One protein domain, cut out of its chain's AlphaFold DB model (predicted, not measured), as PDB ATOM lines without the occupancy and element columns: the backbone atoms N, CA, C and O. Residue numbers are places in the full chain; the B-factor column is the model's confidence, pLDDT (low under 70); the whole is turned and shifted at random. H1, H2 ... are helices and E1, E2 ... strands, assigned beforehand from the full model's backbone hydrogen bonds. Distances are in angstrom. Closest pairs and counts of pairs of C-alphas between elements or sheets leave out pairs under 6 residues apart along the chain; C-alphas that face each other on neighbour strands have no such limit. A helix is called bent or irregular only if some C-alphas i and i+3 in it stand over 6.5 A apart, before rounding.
ATOM      1  N   GLY A  12     -52.817 -51.080   5.090       87.31
ATOM      2  CA  GLY A  12     -51.803 -50.038   5.249       87.31
ATOM      3  C   GLY A  12     -50.823 -50.335   6.386       87.31
ATOM      4  O   GLY A  12     -49.622 -50.109   6.234       87.31
ATOM      5  N   ALA A  13     -51.300 -50.887   7.507       89.12
ATOM      6  CA  ALA A  13     -50.437 -51.306   8.610       89.12
ATOM      7  C   ALA A  13     -49.521 -52.474   8.211       89.12
ATOM      8  O   ALA A  13     -48.333 -52.439   8.521       89.12
ATOM      9  N   GLU A  14     -50.044 -53.458   7.477       90.75
ATOM     10  CA  GLU A  14     -49.255 -54.578   6.945       90.75
ATOM     11  C   GLU A  14     -48.186 -54.101   5.955       90.75
ATOM     12  O   GLU A  14     -47.020 -54.479   6.069       90.75
ATOM     13  N   ALA A  15     -48.550 -53.214   5.021       89.44
ATOM     14  CA  ALA A  15     -47.605 -52.641   4.063       89.44
ATOM     15  C   ALA A  15     -46.478 -51.860   4.761       89.44
ATOM     16  O   ALA A  15     -45.315 -51.956   4.362       89.44
ATOM     17  N   ARG A  16     -46.811 -51.114   5.823       91.50
ATOM     18  CA  ARG A  16     -45.831 -50.388   6.639       91.50
ATOM     19  C   ARG A  16     -44.866 -51.343   7.334       91.50
ATOM     20  O   ARG A  16     -43.659 -51.158   7.229       91.50
ATOM     21  N   GLU A  17     -45.385 -52.366   8.005       93.19
ATOM     22  CA  GLU A  17     -44.571 -53.355   8.717       93.19
ATOM     23  C   GLU A  17     -43.643 -54.118   7.762       93.19
ATOM     24  O   GLU A  17     -42.463 -54.305   8.058       93.19
ATOM     25  N   ALA A  18     -44.141 -54.484   6.577       93.62
ATOM     26  CA  ALA A  18     -43.337 -55.123   5.544       93.62
ATOM     27  C   ALA A  18     -42.207 -54.204   5.045       93.62
ATOM     28  O   ALA A  18     -41.061 -54.646   4.919       93.62
ATOM     29  N   LEU A  19     -42.497 -52.917   4.806       94.25
ATOM     30  CA  LEU A  19     -41.485 -51.934   4.413       94.25
ATOM     31  C   LEU A  19     -40.435 -51.735   5.517       94.25
ATOM     32  O   LEU A  19     -39.237 -51.728   5.232       94.25
ATOM     33  N   GLU A  20     -40.853 -51.599   6.774       93.75
ATOM     34  CA  GLU A  20     -39.947 -51.464   7.923       93.75
ATOM     35  C   GLU A  20     -39.040 -52.694   8.076       93.75
ATOM     36  O   GLU A  20     -37.829 -52.555   8.261       93.75
ATOM     37  N   ALA A  21     -39.589 -53.902   7.925       94.75
ATOM     38  CA  ALA A  21     -38.813 -55.137   7.966       94.75
ATOM     39  C   ALA A  21     -37.775 -55.207   6.832       94.75
ATOM     40  O   ALA A  21     -36.591 -55.446   7.093       94.75
ATOM     41  N   ALA A  22     -38.191 -54.937   5.591       95.38
ATOM     42  CA  ALA A  22     -37.313 -54.992   4.422       95.38
ATOM     43  C   ALA A  22     -36.206 -53.924   4.478       95.38
ATOM     44  O   ALA A  22     -35.030 -54.194   4.217       95.38
ATOM     45  N   THR A  23     -36.553 -52.699   4.877       95.56
ATOM     46  CA  THR A  23     -35.577 -51.608   5.013       95.56
ATOM     47  C   THR A  23     -34.572 -51.883   6.130       95.56
ATOM     48  O   THR A  23     -33.375 -51.693   5.917       95.56
ATOM     49  N   LYS A  24     -35.010 -52.409   7.282       94.19
ATOM     50  CA  LYS A  24     -34.120 -52.794   8.390       94.19
ATOM     51  C   LYS A  24     -33.130 -53.888   7.992       94.19
ATOM     52  O   LYS A  24     -31.980 -53.852   8.428       94.19
ATOM     53  N   GLN A  25     -33.560 -54.841   7.168       94.44
ATOM     54  CA  GLN A  25     -32.704 -55.911   6.658       94.44
ATOM     55  C   GLN A  25     -31.621 -55.384   5.706       94.44
ATOM     56  O   GLN A  25     -30.469 -55.809   5.791       94.44
ATOM     57  N   HIS A  26     -31.971 -54.460   4.809       94.75
ATOM     58  CA  HIS A  26     -31.070 -53.993   3.749       94.75
ATOM     59  C   HIS A  26     -30.290 -52.711   4.081       94.75
ATOM     60  O   HIS A  26     -29.320 -52.389   3.396       94.75
ATOM     61  N   LEU A  27     -30.677 -51.992   5.136       94.12
ATOM     62  CA  LEU A  27     -30.026 -50.770   5.607       94.12
ATOM     63  C   LEU A  27     -30.020 -50.730   7.141       94.12
ATOM     64  O   LEU A  27     -30.640 -49.881   7.783       94.12
ATOM     65  N   ALA A  28     -29.314 -51.691   7.736       90.81
ATOM     66  CA  ALA A  28     -29.209 -51.820   9.183       90.81
ATOM     67  C   ALA A  28     -28.674 -50.529   9.832       90.81
ATOM     68  O   ALA A  28     -27.658 -49.974   9.413       90.81
ATOM     69  N   GLY A  29     -29.364 -50.061  10.874       89.12
ATOM     70  CA  GLY A  29     -29.029 -48.824  11.584       89.12
ATOM     71  C   GLY A  29     -29.646 -47.554  10.991       89.12
ATOM     72  O   GLY A  29     -29.493 -46.488  11.586       89.12
ATOM     73  N   ALA A  30     -30.363 -47.631   9.864       91.12
ATOM     74  CA  ALA A  30     -31.164 -46.508   9.392       91.12
ATOM     75  C   ALA A  30     -32.437 -46.370  10.224       91.12
ATOM     76  O   ALA A  30     -33.066 -47.354  10.610       91.12
ATOM     77  N   THR A  31     -32.825 -45.121  10.468       90.25
ATOM     78  CA  THR A  31     -34.105 -44.773  11.083       90.25
ATOM     79  C   THR A  31     -34.872 -43.912  10.097       90.25
ATOM     80  O   THR A  31     -34.444 -42.803   9.781       90.25
ATOM     81  N   PHE A  32     -35.982 -44.437   9.585       93.19
ATOM     82  CA  PHE A  32     -36.845 -43.704   8.667       93.19
ATOM     83  C   PHE A  32     -37.781 -42.785   9.452       93.19
ATOM     84  O   PHE A  32     -38.464 -43.210  10.382       93.19
ATOM     85  N   LYS A  33     -37.824 -41.514   9.058       93.44
ATOM     86  CA  LYS A  33     -38.756 -40.519   9.575       93.44
ATOM     87  C   LYS A  33     -40.017 -40.507   8.720       93.44
ATOM     88  O   LYS A  33     -39.936 -40.471   7.494       93.44
ATOM     89  N   ARG A  34     -41.183 -40.480   9.362       94.12
ATOM     90  CA  ARG A  34     -42.450 -40.221   8.674       94.12
ATOM     91  C   ARG A  34     -42.597 -38.726   8.399       94.12
ATOM     92  O   ARG A  34     -42.398 -37.925   9.312       94.12
ATOM     93  N   ILE A  35     -42.971 -38.369   7.176       95.12
ATOM     94  CA  ILE A  35     -43.247 -36.977   6.783       95.12
ATOM     95  C   ILE A  35     -44.680 -36.830   6.255       95.12
ATOM     96  O   ILE A  35     -45.313 -37.819   5.875       95.12
ATOM     97  N   SER A  36     -45.227 -35.615   6.294       90.38
ATOM     98  CA  SER A  36     -46.627 -35.344   5.943       90.38
ATOM     99  C   SER A  36     -46.816 -35.094   4.450       90.38
ATOM    100  O   SER A  36     -47.761 -35.626   3.859       90.38
ATOM    101  N   SER A  37     -45.913 -34.345   3.823       91.94
ATOM    102  CA  SER A  37     -45.953 -34.023   2.396       91.94
ATOM    103  C   SER A  37     -44.603 -34.269   1.716       91.94
ATOM    104  O   SER A  37     -43.606 -34.585   2.361       91.94
ATOM    105  N   HIS A  38     -44.592 -34.180   0.385       89.75
ATOM    106  CA  HIS A  38     -43.353 -34.200  -0.388       89.75
ATOM    107  C   HIS A  38     -42.529 -32.919  -0.179       89.75
ATOM    108  O   HIS A  38     -41.305 -32.967  -0.239       89.75
ATOM    109  N   GLU A  39     -43.185 -31.784   0.087       89.75
ATOM    110  CA  GLU A  39     -42.501 -30.506   0.321       89.75
ATOM    111  C   GLU A  39     -41.614 -30.569   1.570       89.75
ATOM    112  O   GLU A  39     -40.510 -30.030   1.560       89.75
ATOM    113  N   ASP A  40     -42.033 -31.340   2.581       91.50
ATOM    114  CA  ASP A  40     -41.269 -31.557   3.813       91.50
ATOM    115  C   ASP A  40     -39.902 -32.232   3.570       91.50
ATOM    116  O   ASP A  40     -39.071 -32.269   4.477       91.50
ATOM    117  N   VAL A  41     -39.635 -32.819   2.394       91.69
ATOM    118  CA  VAL A  41     -38.346 -33.482   2.129       91.69
ATOM    119  C   VAL A  41     -37.192 -32.491   2.272       91.69
ATOM    120  O   VAL A  41     -36.242 -32.804   2.982       91.69
ATOM    121  N   ALA A  42     -37.283 -31.302   1.667       89.69
ATOM    122  CA  ALA A  42     -36.203 -30.308   1.680       89.69
ATOM    123  C   ALA A  42     -35.843 -29.857   3.108       89.69
ATOM    124  O   ALA A  42     -34.674 -29.916   3.499       89.69
ATOM    125  N   ASP A  43     -36.862 -29.563   3.920       88.50
ATOM    126  CA  ASP A  43     -36.716 -29.190   5.331       88.50
ATOM    127  C   ASP A  43     -35.969 -30.267   6.136       88.50
ATOM    128  O   ASP A  43     -35.189 -29.975   7.043       88.50
ATOM    129  N   ASN A  44     -36.179 -31.542   5.797       89.25
ATOM    130  CA  ASN A  44     -35.530 -32.675   6.457       89.25
ATOM    131  C   ASN A  44     -34.127 -32.996   5.916       89.25
ATOM    132  O   ASN A  44     -33.427 -33.822   6.507       89.25
ATOM    133  N   LEU A  45     -33.707 -32.349   4.829       89.00
ATOM    134  CA  LEU A  45     -32.350 -32.414   4.279       89.00
ATOM    135  C   LEU A  45     -31.505 -31.188   4.667       89.00
ATOM    136  O   LEU A  45     -30.370 -31.073   4.215       89.00
ATOM    137  N   ASN A  46     -32.028 -30.295   5.520       84.00
ATOM    138  CA  ASN A  46     -31.417 -29.006   5.876       84.00
ATOM    139  C   ASN A  46     -31.106 -28.131   4.650       84.00
ATOM    140  O   ASN A  46     -30.066 -27.473   4.619       84.00
ATOM    141  N   ASP A  47     -31.963 -28.180   3.623       81.62
ATOM    142  CA  ASP A  47     -31.763 -27.488   2.342       81.62
ATOM    143  C   ASP A  47     -30.427 -27.811   1.639       81.62
ATOM    144  O   ASP A  47     -29.983 -27.072   0.759       81.62
ATOM    145  N   ASP A  48     -29.781 -28.930   1.991       86.31
ATOM    146  CA  ASP A  48     -28.556 -29.386   1.343       86.31
ATOM    147  C   ASP A  48     -28.884 -30.375   0.209       86.31
ATOM    148  O   ASP A  48     -29.175 -31.550   0.469       86.31
ATOM    149  N   PRO A  49     -28.784 -29.955  -1.069       85.25
ATOM    150  CA  PRO A  49     -29.097 -30.811  -2.210       85.25
ATOM    151  C   PRO A  49     -28.088 -31.951  -2.407       85.25
ATOM    152  O   PRO A  49     -28.301 -32.817  -3.257       85.25
ATOM    153  N   THR A  50     -26.974 -31.949  -1.673       88.25
ATOM    154  CA  THR A  50     -25.933 -32.978  -1.754       88.25
ATOM    155  C   THR A  50     -26.143 -34.114  -0.756       88.25
ATOM    156  O   THR A  50     -25.512 -35.164  -0.903       88.25
ATOM    157  N   THR A  51     -27.054 -33.947   0.212       89.62
ATOM    158  CA  THR A  51     -27.366 -34.973   1.212       89.62
ATOM    159  C   THR A  51     -27.995 -36.196   0.538       89.62
ATOM    160  O   THR A  51     -29.091 -36.097  -0.019       89.62
ATOM    161  N   PRO A  52     -27.363 -37.383   0.595       90.94
ATOM    162  CA  PRO A  52     -27.962 -38.601   0.064       90.94
ATOM    163  C   PRO A  52     -29.164 -39.019   0.912       90.94
ATOM    164  O   PRO A  52     -29.068 -39.095   2.137       90.94
ATOM    165  N   TYR A  53     -30.279 -39.363   0.272       93.44
ATOM    166  CA  TYR A  53     -31.485 -39.791   0.976       93.44
ATOM    167  C   TYR A  53     -32.224 -40.919   0.251       93.44
ATOM    168  O   TYR A  53     -32.044 -41.141  -0.946       93.44
ATOM    169  N   ILE A  54     -33.063 -41.638   0.999       95.12
ATOM    170  CA  ILE A  54     -34.079 -42.549   0.469       95.12
ATOM    171  C   ILE A  54     -35.456 -42.048   0.875       95.12
ATOM    172  O   ILE A  54     -35.689 -41.718   2.036       95.12
ATOM    173  N   TYR A  55     -36.369 -42.066  -0.088       95.38
ATOM    174  CA  TYR A  55     -37.755 -41.672   0.069       95.38
ATOM    175  C   TYR A  55     -38.683 -42.790  -0.415       95.38
ATOM    176  O   TYR A  55     -38.508 -43.301  -1.522       95.38
ATOM    177  N   PHE A  56     -39.664 -43.158   0.406       95.19
ATOM    178  CA  PHE A  56     -40.728 -44.093   0.045       95.19
ATOM    179  C   PHE A  56     -42.089 -43.411   0.160       95.19
ATOM    180  O   PHE A  56     -42.382 -42.795   1.184       95.19
ATOM    181  N   GLU A  57     -42.936 -43.598  -0.851       94.06
ATOM    182  CA  GLU A  57     -44.379 -43.374  -0.756       94.06
ATOM    183  C   GLU A  57     -45.092 -44.713  -0.878       94.06
ATOM    184  O   GLU A  57     -44.885 -45.441  -1.850       94.06
ATOM    185  N   ILE A  58     -45.942 -45.032   0.094       90.94
ATOM    186  CA  ILE A  58     -46.774 -46.234   0.056       90.94
ATOM    187  C   ILE A  58     -48.249 -45.868   0.245       90.94
ATOM    188  O   ILE A  58     -48.569 -44.915   0.967       90.94
ATOM    189  N   PRO A  59     -49.171 -46.601  -0.401       88.44
ATOM    190  CA  PRO A  59     -50.590 -46.429  -0.147       88.44
ATOM    191  C   PRO A  59     -50.898 -46.845   1.294       88.44
ATOM    192  O   PRO A  59     -50.606 -47.963   1.706       88.44
ATOM    193  N   GLY A  60     -51.511 -45.939   2.044       88.38
ATOM    194  CA  GLY A  60     -52.081 -46.229   3.351       88.38
ATOM    195  C   GLY A  60     -53.512 -46.758   3.246       88.38
ATOM    196  O   GLY A  60     -54.003 -47.186   2.189       88.38
ATOM    197  N   ASP A  61     -54.225 -46.678   4.361       88.44
ATOM    198  CA  ASP A  61     -55.602 -47.149   4.432       88.44
ATOM    199  C   ASP A  61     -56.566 -46.293   3.601       88.44
ATOM    200  O   ASP A  61     -56.371 -45.091   3.366       88.44
ATOM    201  N   LEU A  62     -57.628 -46.941   3.115       87.44
ATOM    202  CA  LEU A  62     -58.733 -46.240   2.475       87.44
ATOM    203  C   LEU A  62     -59.587 -45.605   3.569       87.44
ATOM    204  O   LEU A  62     -60.090 -46.297   4.447       87.44
ATOM    205  N   SER A  63     -59.777 -44.294   3.494       84.06
ATOM    206  CA  SER A  63     -60.669 -43.562   4.391       84.06
ATOM    207  C   SER A  63     -61.841 -42.963   3.613       84.06
ATOM    208  O   SER A  63     -61.822 -42.913   2.382       84.06
ATOM    209  N   ALA A  64     -62.830 -42.410   4.322       84.88
ATOM    210  CA  ALA A  64     -63.913 -41.640   3.700       84.88
ATOM    211  C   ALA A  64     -63.409 -40.441   2.864       84.88
ATOM    212  O   ALA A  64     -64.124 -39.948   1.999       84.88
ATOM    213  N   ARG A  65     -62.173 -39.976   3.102       83.00
ATOM    214  CA  ARG A  65     -61.515 -38.889   2.356       83.00
ATOM    215  C   ARG A  65     -60.643 -39.387   1.196       83.00
ATOM    216  O   ARG A  65     -59.901 -38.605   0.615       83.00
ATOM    217  N   GLY A  66     -60.716 -40.676   0.871       87.44
ATOM    218  CA  GLY A  66     -59.877 -41.322  -0.133       87.44
ATOM    219  C   GLY A  66     -58.697 -42.082   0.469       87.44
ATOM    220  O   GLY A  66     -58.602 -42.292   1.685       87.44
ATOM    221  N   ARG A  67     -57.819 -42.550  -0.422       86.81
ATOM    222  CA  ARG A  67     -56.627 -43.331  -0.083       86.81
ATOM    223  C   ARG A  67     -55.597 -42.420   0.576       86.81
ATOM    224  O   ARG A  67     -55.175 -41.444  -0.039       86.81
ATOM    225  N   GLN A  68     -55.195 -42.733   1.803       89.00
ATOM    226  CA  GLN A  68     -54.080 -42.029   2.433       89.00
ATOM    227  C   GLN A  68     -52.758 -42.429   1.767       89.00
ATOM    228  O   GLN A  68     -52.636 -43.528   1.231       89.00
ATOM    229  N   ILE A  69     -51.772 -41.536   1.801       91.44
ATOM    230  CA  ILE A  69     -50.402 -41.819   1.362       91.44
ATOM    231  C   ILE A  69     -49.511 -41.682   2.588       91.44
ATOM    232  O   ILE A  69     -49.571 -40.671   3.290       91.44
ATOM    233  N   GLU A  70     -48.700 -42.697   2.848       92.75
ATOM    234  CA  GLU A  70     -47.673 -42.649   3.880       92.75
ATOM    235  C   GLU A  70     -46.311 -42.419   3.241       92.75
ATOM    236  O   GLU A  70     -46.005 -42.980   2.189       92.75
ATOM    237  N   ARG A  71     -45.508 -41.566   3.881       95.06
ATOM    238  CA  ARG A  71     -44.221 -41.109   3.367       95.06
ATOM    239  C   ARG A  71     -43.139 -41.350   4.395       95.06
ATOM    240  O   ARG A  71     -43.302 -40.961   5.553       95.06
ATOM    241  N   PHE A  72     -42.037 -41.942   3.959       95.44
ATOM    242  CA  PHE A  72     -40.897 -42.268   4.806       95.44
ATOM    243  C   PHE A  72     -39.619 -41.728   4.180       95.44
ATOM    244  O   PHE A  72     -39.383 -41.914   2.989       95.44
ATOM    245  N   LEU A  73     -38.792 -41.082   4.993       95.44
ATOM    246  CA  LEU A  73     -37.549 -40.448   4.581       95.44
ATOM    247  C   LEU A  73     -36.403 -40.916   5.476       95.44
ATOM    248  O   LEU A  73     -36.497 -40.870   6.700       95.44
ATOM    249  N   TYR A  74     -35.303 -41.317   4.859       94.19
ATOM    250  CA  TYR A  74     -34.019 -41.496   5.521       94.19
ATOM    251  C   TYR A  74     -32.993 -40.588   4.850       94.19
ATOM    252  O   TYR A  74     -32.789 -40.705   3.647       94.19
ATOM    253  N   ALA A  75     -32.342 -39.718   5.620       91.94
ATOM    254  CA  ALA A  75     -31.246 -38.873   5.159       91.94
ATOM    255  C   ALA A  75     -29.929 -39.369   5.772       91.94
ATOM    256  O   ALA A  75     -29.830 -39.533   6.992       91.94
ATOM    257  N   ALA A  76     -28.923 -39.629   4.939       87.69
ATOM    258  CA  ALA A  76     -27.594 -39.995   5.408       87.69
ATOM    259  C   ALA A  76     -26.888 -38.743   5.945       87.69
ATOM    260  O   ALA A  76     -26.794 -37.743   5.238       87.69
ATOM    261  N   LEU A  77     -26.390 -38.772   7.186       76.44
ATOM    262  CA  LEU A  77     -25.780 -37.576   7.766       76.44
ATOM    263  C   LEU A  77     -24.431 -37.268   7.085       76.44
ATOM    264  O   LEU A  77     -23.615 -38.185   6.929       76.44
ATOM    265  N   PRO A  78     -24.133 -35.987   6.780       64.88
ATOM    266  CA  PRO A  78     -22.896 -35.575   6.104       64.88
ATOM    267  C   PRO A  78     -21.609 -36.029   6.813       64.88
ATOM    268  O   PRO A  78     -20.594 -36.291   6.174       64.88
ATOM    269  N   ASN A  79     -21.662 -36.182   8.140       66.06
ATOM    270  CA  ASN A  79     -20.506 -36.495   8.986       66.06
ATOM    271  C   ASN A  79     -20.317 -38.004   9.253       66.06
ATOM    272  O   ASN A  79     -19.644 -38.376  10.212       66.06
ATOM    273  N   GLY A  80     -20.939 -38.887   8.461       62.03
ATOM    274  CA  GLY A  80     -20.850 -40.343   8.657       62.03
ATOM    275  C   GLY A  80     -21.737 -40.885   9.783       62.03
ATOM    276  O   GLY A  80     -21.552 -42.012  10.242       62.03
ATOM    277  N   GLY A  81     -22.708 -40.093  10.239       70.00
ATOM    278  CA  GLY A  81     -23.739 -40.557  11.160       70.00
ATOM    279  C   GLY A  81     -24.783 -41.398  10.417       70.00
ATOM    280  O   GLY A  81     -25.592 -40.877   9.654       70.00
ATOM    281  N   GLY A  82     -24.774 -42.707  10.651       80.38
ATOM    282  CA  GLY A  82     -25.730 -43.645  10.061       80.38
ATOM    283  C   GLY A  82     -25.189 -44.416   8.849       80.38
ATOM    284  O   GLY A  82     -24.084 -44.156   8.370       80.38
ATOM    285  N   PRO A  83     -25.934 -45.431   8.384       90.19
ATOM    286  CA  PRO A  83     -25.466 -46.323   7.332       90.19
ATOM    287  C   PRO A  83     -25.420 -45.647   5.960       90.19
ATOM    288  O   PRO A  83     -26.322 -44.924   5.545       90.19
ATOM    289  N   ARG A  84     -24.383 -45.970   5.188       90.50
ATOM    290  CA  ARG A  84     -24.307 -45.587   3.778       90.50
ATOM    291  C   ARG A  84     -25.394 -46.308   2.986       90.50
ATOM    292  O   ARG A  84     -25.461 -47.531   3.028       90.50
ATOM    293  N   ILE A  85     -26.159 -45.557   2.197       93.00
ATOM    294  CA  ILE A  85     -27.204 -46.089   1.315       93.00
ATOM    295  C   ILE A  85     -26.565 -46.930   0.190       93.00
ATOM    296  O   ILE A  85     -25.791 -46.388  -0.610       93.00
ATOM    297  N   PRO A  86     -26.866 -48.239   0.087       92.00
ATOM    298  CA  PRO A  86     -26.447 -49.052  -1.049       92.00
ATOM    299  C   PRO A  86     -27.091 -48.574  -2.353       92.00
ATOM    300  O   PRO A  86     -28.278 -48.263  -2.393       92.00
ATOM    301  N   ILE A  87     -26.342 -48.611  -3.459       89.75
ATOM    302  CA  ILE A  87     -26.840 -48.174  -4.778       89.75
ATOM    303  C   ILE A  87     -28.089 -48.946  -5.241       89.75
ATOM    304  O   ILE A  87     -28.963 -48.385  -5.893       89.75
ATOM    305  N   ASN A  88     -28.200 -50.223  -4.864       91.62
ATOM    306  CA  ASN A  88     -29.322 -51.092  -5.227       91.62
ATOM    307  C   ASN A  88     -30.391 -51.182  -4.126       91.62
ATOM    308  O   ASN A  88     -31.273 -52.030  -4.225       91.62
ATOM    309  N   PHE A  89     -30.328 -50.345  -3.084       94.50
ATOM    310  CA  PHE A  89     -31.179 -50.481  -1.898       94.50
ATOM    311  C   PHE A  89     -32.674 -50.514  -2.228       94.50
ATOM    312  O   PHE A  89     -33.374 -51.439  -1.825       94.50
ATOM    313  N   GLY A  90     -33.157 -49.562  -3.033       93.75
ATOM    314  CA  GLY A  90     -34.570 -49.526  -3.426       93.75
ATOM    315  C   GLY A  90     -35.017 -50.794  -4.161       93.75
ATOM    316  O   GLY A  90     -36.120 -51.283  -3.936       93.75
ATOM    317  N   ARG A  91     -34.134 -51.382  -4.982       94.00
ATOM    318  CA  ARG A  91     -34.399 -52.644  -5.683       94.00
ATOM    319  C   ARG A  91     -34.392 -53.837  -4.730       94.00
ATOM    320  O   ARG A  91     -35.261 -54.685  -4.859       94.00
ATOM    321  N   GLN A  92     -33.460 -53.893  -3.778       95.75
ATOM    322  CA  GLN A  92     -33.422 -54.939  -2.748       95.75
ATOM    323  C   GLN A  92     -34.732 -54.981  -1.957       95.75
ATOM    324  O   GLN A  92     -35.372 -56.025  -1.889       95.75
ATOM    325  N   VAL A  93     -35.173 -53.818  -1.468       95.81
ATOM    326  CA  VAL A  93     -36.445 -53.672  -0.750       95.81
ATOM    327  C   VAL A  93     -37.628 -54.080  -1.633       95.81
ATOM    328  O   VAL A  93     -38.432 -54.910  -1.224       95.81
ATOM    329  N   ALA A  94     -37.728 -53.557  -2.860       93.62
ATOM    330  CA  ALA A  94     -38.838 -53.884  -3.758       93.62
ATOM    331  C   ALA A  94     -38.895 -55.380  -4.114       93.62
ATOM    332  O   ALA A  94     -39.969 -55.973  -4.106       93.62
ATOM    333  N   CYS A  95     -37.748 -55.999  -4.399       94.75
ATOM    334  CA  CYS A  95     -37.667 -57.418  -4.727       94.75
ATOM    335  C   CYS A  95     -38.089 -58.308  -3.559       94.75
ATOM    336  O   CYS A  95     -38.840 -59.252  -3.783       94.75
ATOM    337  N   GLN A  96     -37.674 -57.979  -2.333       94.75
ATOM    338  CA  GLN A  96     -38.116 -58.688  -1.131       94.75
ATOM    339  C   GLN A  96     -39.634 -58.567  -0.934       94.75
ATOM    340  O   GLN A  96     -40.309 -59.562  -0.691       94.75
ATOM    341  N   LEU A  97     -40.192 -57.361  -1.081       93.00
ATOM    342  CA  LEU A  97     -41.634 -57.131  -0.920       93.00
ATOM    343  C   LEU A  97     -42.482 -57.847  -1.985       93.00
ATOM    344  O   LEU A  97     -43.636 -58.178  -1.732       93.00
ATOM    345  N   LEU A  98     -41.919 -58.076  -3.173       92.12
ATOM    346  CA  LEU A  98     -42.590 -58.731  -4.298       92.12
ATOM    347  C   LEU A  98     -42.272 -60.234  -4.416       92.12
ATOM    348  O   LEU A  98     -42.786 -60.870  -5.335       92.12
ATOM    349  N   GLY A  99     -41.422 -60.792  -3.544       93.94
ATOM    350  CA  GLY A  99     -40.963 -62.186  -3.628       93.94
ATOM    351  C   GLY A  99     -40.210 -62.500  -4.927       93.94
ATOM    352  O   GLY A  99     -40.488 -63.504  -5.581       93.94
ATOM    353  N   CYS A 100     -39.332 -61.590  -5.363       93.25
ATOM    354  CA  CYS A 100     -38.524 -61.730  -6.579       93.25
ATOM    355  C   CYS A 100     -37.052 -61.362  -6.340       93.25
ATOM    356  O   CYS A 100     -36.478 -60.485  -6.992       93.25
ATOM    357  N   GLU A 101     -36.433 -62.012  -5.357       90.44
ATOM    358  CA  GLU A 101     -35.046 -61.791  -4.937       90.44
ATOM    359  C   GLU A 101     -34.025 -62.061  -6.056       90.44
ATOM    360  O   GLU A 101     -32.961 -61.441  -6.088       90.44
ATOM    361  N   ASP A 102     -34.362 -62.919  -7.021       89.44
ATOM    362  CA  ASP A 102     -33.587 -63.163  -8.244       89.44
ATOM    363  C   ASP A 102     -33.407 -61.888  -9.090       89.44
ATOM    364  O   ASP A 102     -32.399 -61.711  -9.772       89.44
ATOM    365  N   LYS A 103     -34.338 -60.931  -8.983       89.69
ATOM    366  CA  LYS A 103     -34.338 -59.673  -9.750       89.69
ATOM    367  C   LYS A 103     -33.592 -58.525  -9.073       89.69
ATOM    368  O   LYS A 103     -33.610 -57.391  -9.575       89.69
ATOM    369  N   VAL A 104     -32.927 -58.795  -7.945       91.62
ATOM    370  CA  VAL A 104     -32.095 -57.806  -7.243       91.62
ATOM    371  C   VAL A 104     -30.896 -57.391  -8.096       91.62
ATOM    372  O   VAL A 104     -30.537 -56.211  -8.116       91.62
ATOM    373  N   ASP A 105     -30.295 -58.325  -8.838       89.62
ATOM    374  CA  ASP A 105     -29.283 -57.985  -9.836       89.62
ATOM    375  C   ASP A 105     -29.965 -57.569 -11.141       89.62
ATOM    376  O   ASP A 105     -30.528 -58.380 -11.876       89.62
ATOM    377  N   TRP A 106     -29.890 -56.277 -11.460       84.38
ATOM    378  CA  TRP A 106     -30.492 -55.726 -12.675       84.38
ATOM    379  C   TRP A 106     -29.941 -56.373 -13.952       84.38
ATOM    380  O   TRP A 106     -30.635 -56.398 -14.967       84.38
ATOM    381  N   ARG A 107     -28.724 -56.932 -13.910       87.38
ATOM    382  CA  ARG A 107     -28.130 -57.650 -15.047       87.38
ATOM    383  C   ARG A 107     -28.877 -58.940 -15.373       87.38
ATOM    384  O   ARG A 107     -28.851 -59.371 -16.517       87.38
ATOM    385  N   GLN A 108     -29.566 -59.523 -14.394       85.44
ATOM    386  CA  GLN A 108     -30.385 -60.724 -14.572       85.44
ATOM    387  C   GLN A 108     -31.792 -60.403 -15.088       85.44
ATOM    388  O   GLN A 108     -32.523 -61.299 -15.489       85.44
ATOM    389  N   CYS A 109     -32.167 -59.120 -15.132       84.38
ATOM    390  CA  CYS A 109     -33.453 -58.666 -15.659       84.38
ATOM    391  C   CYS A 109     -33.425 -58.392 -17.173       84.38
ATOM    392  O   CYS A 109     -34.361 -57.786 -17.689       84.38
ATOM    393  N   GLN A 110     -32.345 -58.756 -17.870       88.25
ATOM    394  CA  GLN A 110     -32.215 -58.532 -19.308       88.25
ATOM    395  C   GLN A 110     -33.167 -59.447 -20.082       88.25
ATOM    396  O   GLN A 110     -33.181 -60.660 -19.874       88.25
ATOM    397  N   ASP A 111     -33.929 -58.863 -21.003       91.12
ATOM    398  CA  ASP A 111     -34.755 -59.592 -21.961       91.12
ATOM    399  C   ASP A 111     -34.210 -59.351 -23.378       91.12
ATOM    400  O   ASP A 111     -33.410 -58.453 -23.648       91.12
ATOM    401  N   SER A 112     -34.625 -60.192 -24.314       96.12
ATOM    402  CA  SER A 112     -34.414 -59.961 -25.733       96.12
ATOM    403  C   SER A 112     -35.090 -58.662 -26.181       96.12
ATOM    404  O   SER A 112     -36.166 -58.299 -25.707       96.12
ATOM    405  N   LYS A 113     -34.517 -58.007 -27.194       96.06
ATOM    406  CA  LYS A 113     -35.093 -56.796 -27.800       96.06
ATOM    407  C   LYS A 113     -36.562 -56.968 -28.215       96.06
ATOM    408  O   LYS A 113     -37.365 -56.048 -28.067       96.06
ATOM    409  N   GLU A 114     -36.923 -58.134 -28.754       96.75
ATOM    410  CA  GLU A 114     -38.310 -58.420 -29.146       96.75
ATOM    411  C   GLU A 114     -39.222 -58.659 -27.928       96.75
ATOM    412  O   GLU A 114     -40.381 -58.237 -27.948       96.75
ATOM    413  N   GLY A 115     -38.705 -59.268 -26.854       96.75
ATOM    414  CA  GLY A 115     -39.401 -59.413 -25.570       96.75
ATOM    415  C   GLY A 115     -39.709 -58.061 -24.929       96.75
ATOM    416  O   GLY A 115     -40.876 -57.750 -24.672       96.75
ATOM    417  N   GLU A 116     -38.702 -57.189 -24.821       95.19
ATOM    418  CA  GLU A 116     -38.862 -55.816 -24.324       95.19
ATOM    419  C   GLU A 116     -39.880 -55.026 -25.155       95.19
ATOM    420  O   GLU A 116     -40.762 -54.358 -24.612       95.19
ATOM    421  N   LYS A 117     -39.815 -55.143 -26.489       96.94
ATOM    422  CA  LYS A 117     -40.768 -54.495 -27.400       96.94
ATOM    423  C   LYS A 117     -42.198 -54.967 -27.149       96.94
ATOM    424  O   LYS A 117     -43.117 -54.146 -27.137       96.94
ATOM    425  N   LYS A 118     -42.402 -56.270 -26.942       97.62
ATOM    426  CA  LYS A 118     -43.721 -56.826 -26.625       97.62
ATOM    427  C   LYS A 118     -44.231 -56.299 -25.282       97.62
ATOM    428  O   LYS A 118     -45.361 -55.821 -25.232       97.62
ATOM    429  N   LEU A 119     -43.399 -56.315 -24.237       96.19
ATOM    430  CA  LEU A 119     -43.741 -55.785 -22.911       96.19
ATOM    431  C   LEU A 119     -44.121 -54.300 -22.974       96.19
ATOM    432  O   LEU A 119     -45.155 -53.906 -22.433       96.19
ATOM    433  N   ALA A 120     -43.346 -53.489 -23.697       96.06
ATOM    434  CA  ALA A 120     -43.619 -52.066 -23.877       96.06
ATOM    435  C   ALA A 120     -44.946 -51.811 -24.612       96.06
ATOM    436  O   ALA A 120     -45.722 -50.940 -24.210       96.06
ATOM    437  N   LEU A 121     -45.246 -52.582 -25.667       96.62
ATOM    438  CA  LEU A 121     -46.523 -52.484 -26.380       96.62
ATOM    439  C   LEU A 121     -47.697 -52.869 -25.478       96.62
ATOM    440  O   LEU A 121     -48.683 -52.137 -25.432       96.62
ATOM    441  N   THR A 122     -47.582 -53.966 -24.728       97.25
ATOM    442  CA  THR A 122     -48.611 -54.391 -23.770       97.25
ATOM    443  C   THR A 122     -48.849 -53.331 -22.699       97.25
ATOM    444  O   THR A 122     -50.000 -52.963 -22.465       97.25
ATOM    445  N   LEU A 123     -47.787 -52.779 -22.104       95.50
ATOM    446  CA  LEU A 123     -47.900 -51.703 -21.119       95.50
ATOM    447  C   LEU A 123     -48.619 -50.484 -21.707       95.50
ATOM    448  O   LEU A 123     -49.514 -49.934 -21.070       95.50
ATOM    449  N   ARG A 124     -48.278 -50.089 -22.941       94.62
ATOM    450  CA  ARG A 124     -48.930 -48.968 -23.627       94.62
ATOM    451  C   ARG A 124     -50.430 -49.193 -23.781       94.62
ATOM    452  O   ARG A 124     -51.194 -48.275 -23.512       94.62
ATOM    453  N   GLU A 125     -50.848 -50.385 -24.202       95.81
ATOM    454  CA  GLU A 125     -52.268 -50.720 -24.357       95.81
ATOM    455  C   GLU A 125     -53.012 -50.714 -23.016       95.81
ATOM    456  O   GLU A 125     -54.083 -50.117 -22.925       95.81
ATOM    457  N   ILE A 126     -52.417 -51.289 -21.964       96.56
ATOM    458  CA  ILE A 126     -52.979 -51.272 -20.602       96.56
ATOM    459  C   ILE A 126     -53.136 -49.834 -20.097       96.56
ATOM    460  O   ILE A 126     -54.129 -49.512 -19.446       96.56
ATOM    461  N   PHE A 127     -52.174 -48.960 -20.401       95.00
ATOM    462  CA  PHE A 127     -52.154 -47.596 -19.877       95.00
ATOM    463  C   PHE A 127     -52.999 -46.598 -20.685       95.00
ATOM    464  O   PHE A 127     -53.254 -45.493 -20.205       95.00
ATOM    465  N   LYS A 128     -53.478 -46.962 -21.887       93.31
ATOM    466  CA  LYS A 128     -54.308 -46.091 -22.749       93.31
ATOM    467  C   LYS A 128     -55.466 -45.391 -22.020       93.31
ATOM    468  O   LYS A 128     -55.634 -44.196 -22.256       93.31
ATOM    469  N   PRO A 129     -56.248 -46.051 -21.140       94.19
ATOM    470  CA  PRO A 129     -57.360 -45.399 -20.441       94.19
ATOM    471  C   PRO A 129     -56.931 -44.282 -19.477       94.19
ATOM    472  O   PRO A 129     -57.747 -43.427 -19.146       94.19
ATOM    473  N   PHE A 130     -55.669 -44.284 -19.034       92.75
ATOM    474  CA  PHE A 130     -55.123 -43.353 -18.042       92.75
ATOM    475  C   PHE A 130     -54.250 -42.255 -18.658       92.75
ATOM    476  O   PHE A 130     -53.801 -41.355 -17.950       92.75
TER     477      PHE A 130
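This is residues 12 to 130 of the 135 residues of the protein "CWF19-like protein 1-like" of Symbiodinium microadriaticum (UniProt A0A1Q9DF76). A long, twisted hairpin of E2 and E3, with the short E1 beside E3, has H1 over one face, and H3 packs on H1. From H3 the short H4 and H5 lead away to a separate arm, the long helix H6, whose residues 113 to 118 and 120 to 130 stand free. The printed part has 119 residues, with six named helices and three named strands in the order H1 E1 H2 E2 E3 H3 H4 H5 H6; the sheet's order is E1 E3 E2, antiparallel throughout, and the class is mixed, helices and strands. The whole is loose, with a radius of gyration of the C-alphas of 17.3 A, and spans 47 by 41 by 28 A.

H1, residues 12 to 26, is on the sheet of E1, residues 33 to 35, E3, residues 66 to 75, and E2, residues 53 to 63, making two layers, a helix on one face of a sheet. Its height over the sheet is 9.0 A, and it lies over E2, along the strands at 12 degrees on the local plane; their closest C-alphas, of Gly 12 and Gly 60, are 4.3 A apart. E1 and E3 are antiparallel at 137 degrees, with N 33 and O 73 2.8 A apart, within hydrogen-bond range. H2, residues 40 to 44, only grazes the sheet. E1, H2 and E2 form a split strand-helix-strand unit, two strands running the same way with E3 between them, and its crossover is right-handed. E2 and E3 form a hairpin, antiparallel at 160 degrees; N 56 and O 72 are 2.9 A apart, within hydrogen-bond range. The sheet is only just strongly twisted, with C-alphas up to 4.1 A off its best plane. H3, residues 89 to 97, touches H1 at a steep tilt of 52 degrees, opposite ways, closest at the C-alphas of Ala 22 and Val 93, 5.4 A. H4, residues 101 to 104, touches H3, closest at the C-alphas of Cys 95 and Glu 101, 5.1 A. H5, residues 106 to 109, is close to H4 but not clearly touching, closest at the C-alphas of Lys 103 and Cys 109, 6.1 A. H6, residues 113 to 130, is apart from H5 and touches no helix. Each O i to N i+4 pair is within hydrogen-bond range in H1, H2 and H3, and 12 of 14 are in H6; H4 and H5 are too short for such a pair.

H1 begins at C-alpha 12 (-51.803, -50.038, 5.249) and is 21.2 A long. E2 is 29.6 A and E3 29.2 A long. H6, 26.0 A long, ends at C-alpha 130 (-55.123, -43.353, -18.042); it is irregular, with C-alphas 126 and 129 7.3 A apart.

The two C-alphas farthest apart, of Asn 79 and Glu 125, are 48.2 A apart. The printed part has no cut. The link from E3 to H3, residues 76 to 88, is long. The mean pLDDT of the printed part is 90.7, and residues 78 to 80 are under 70.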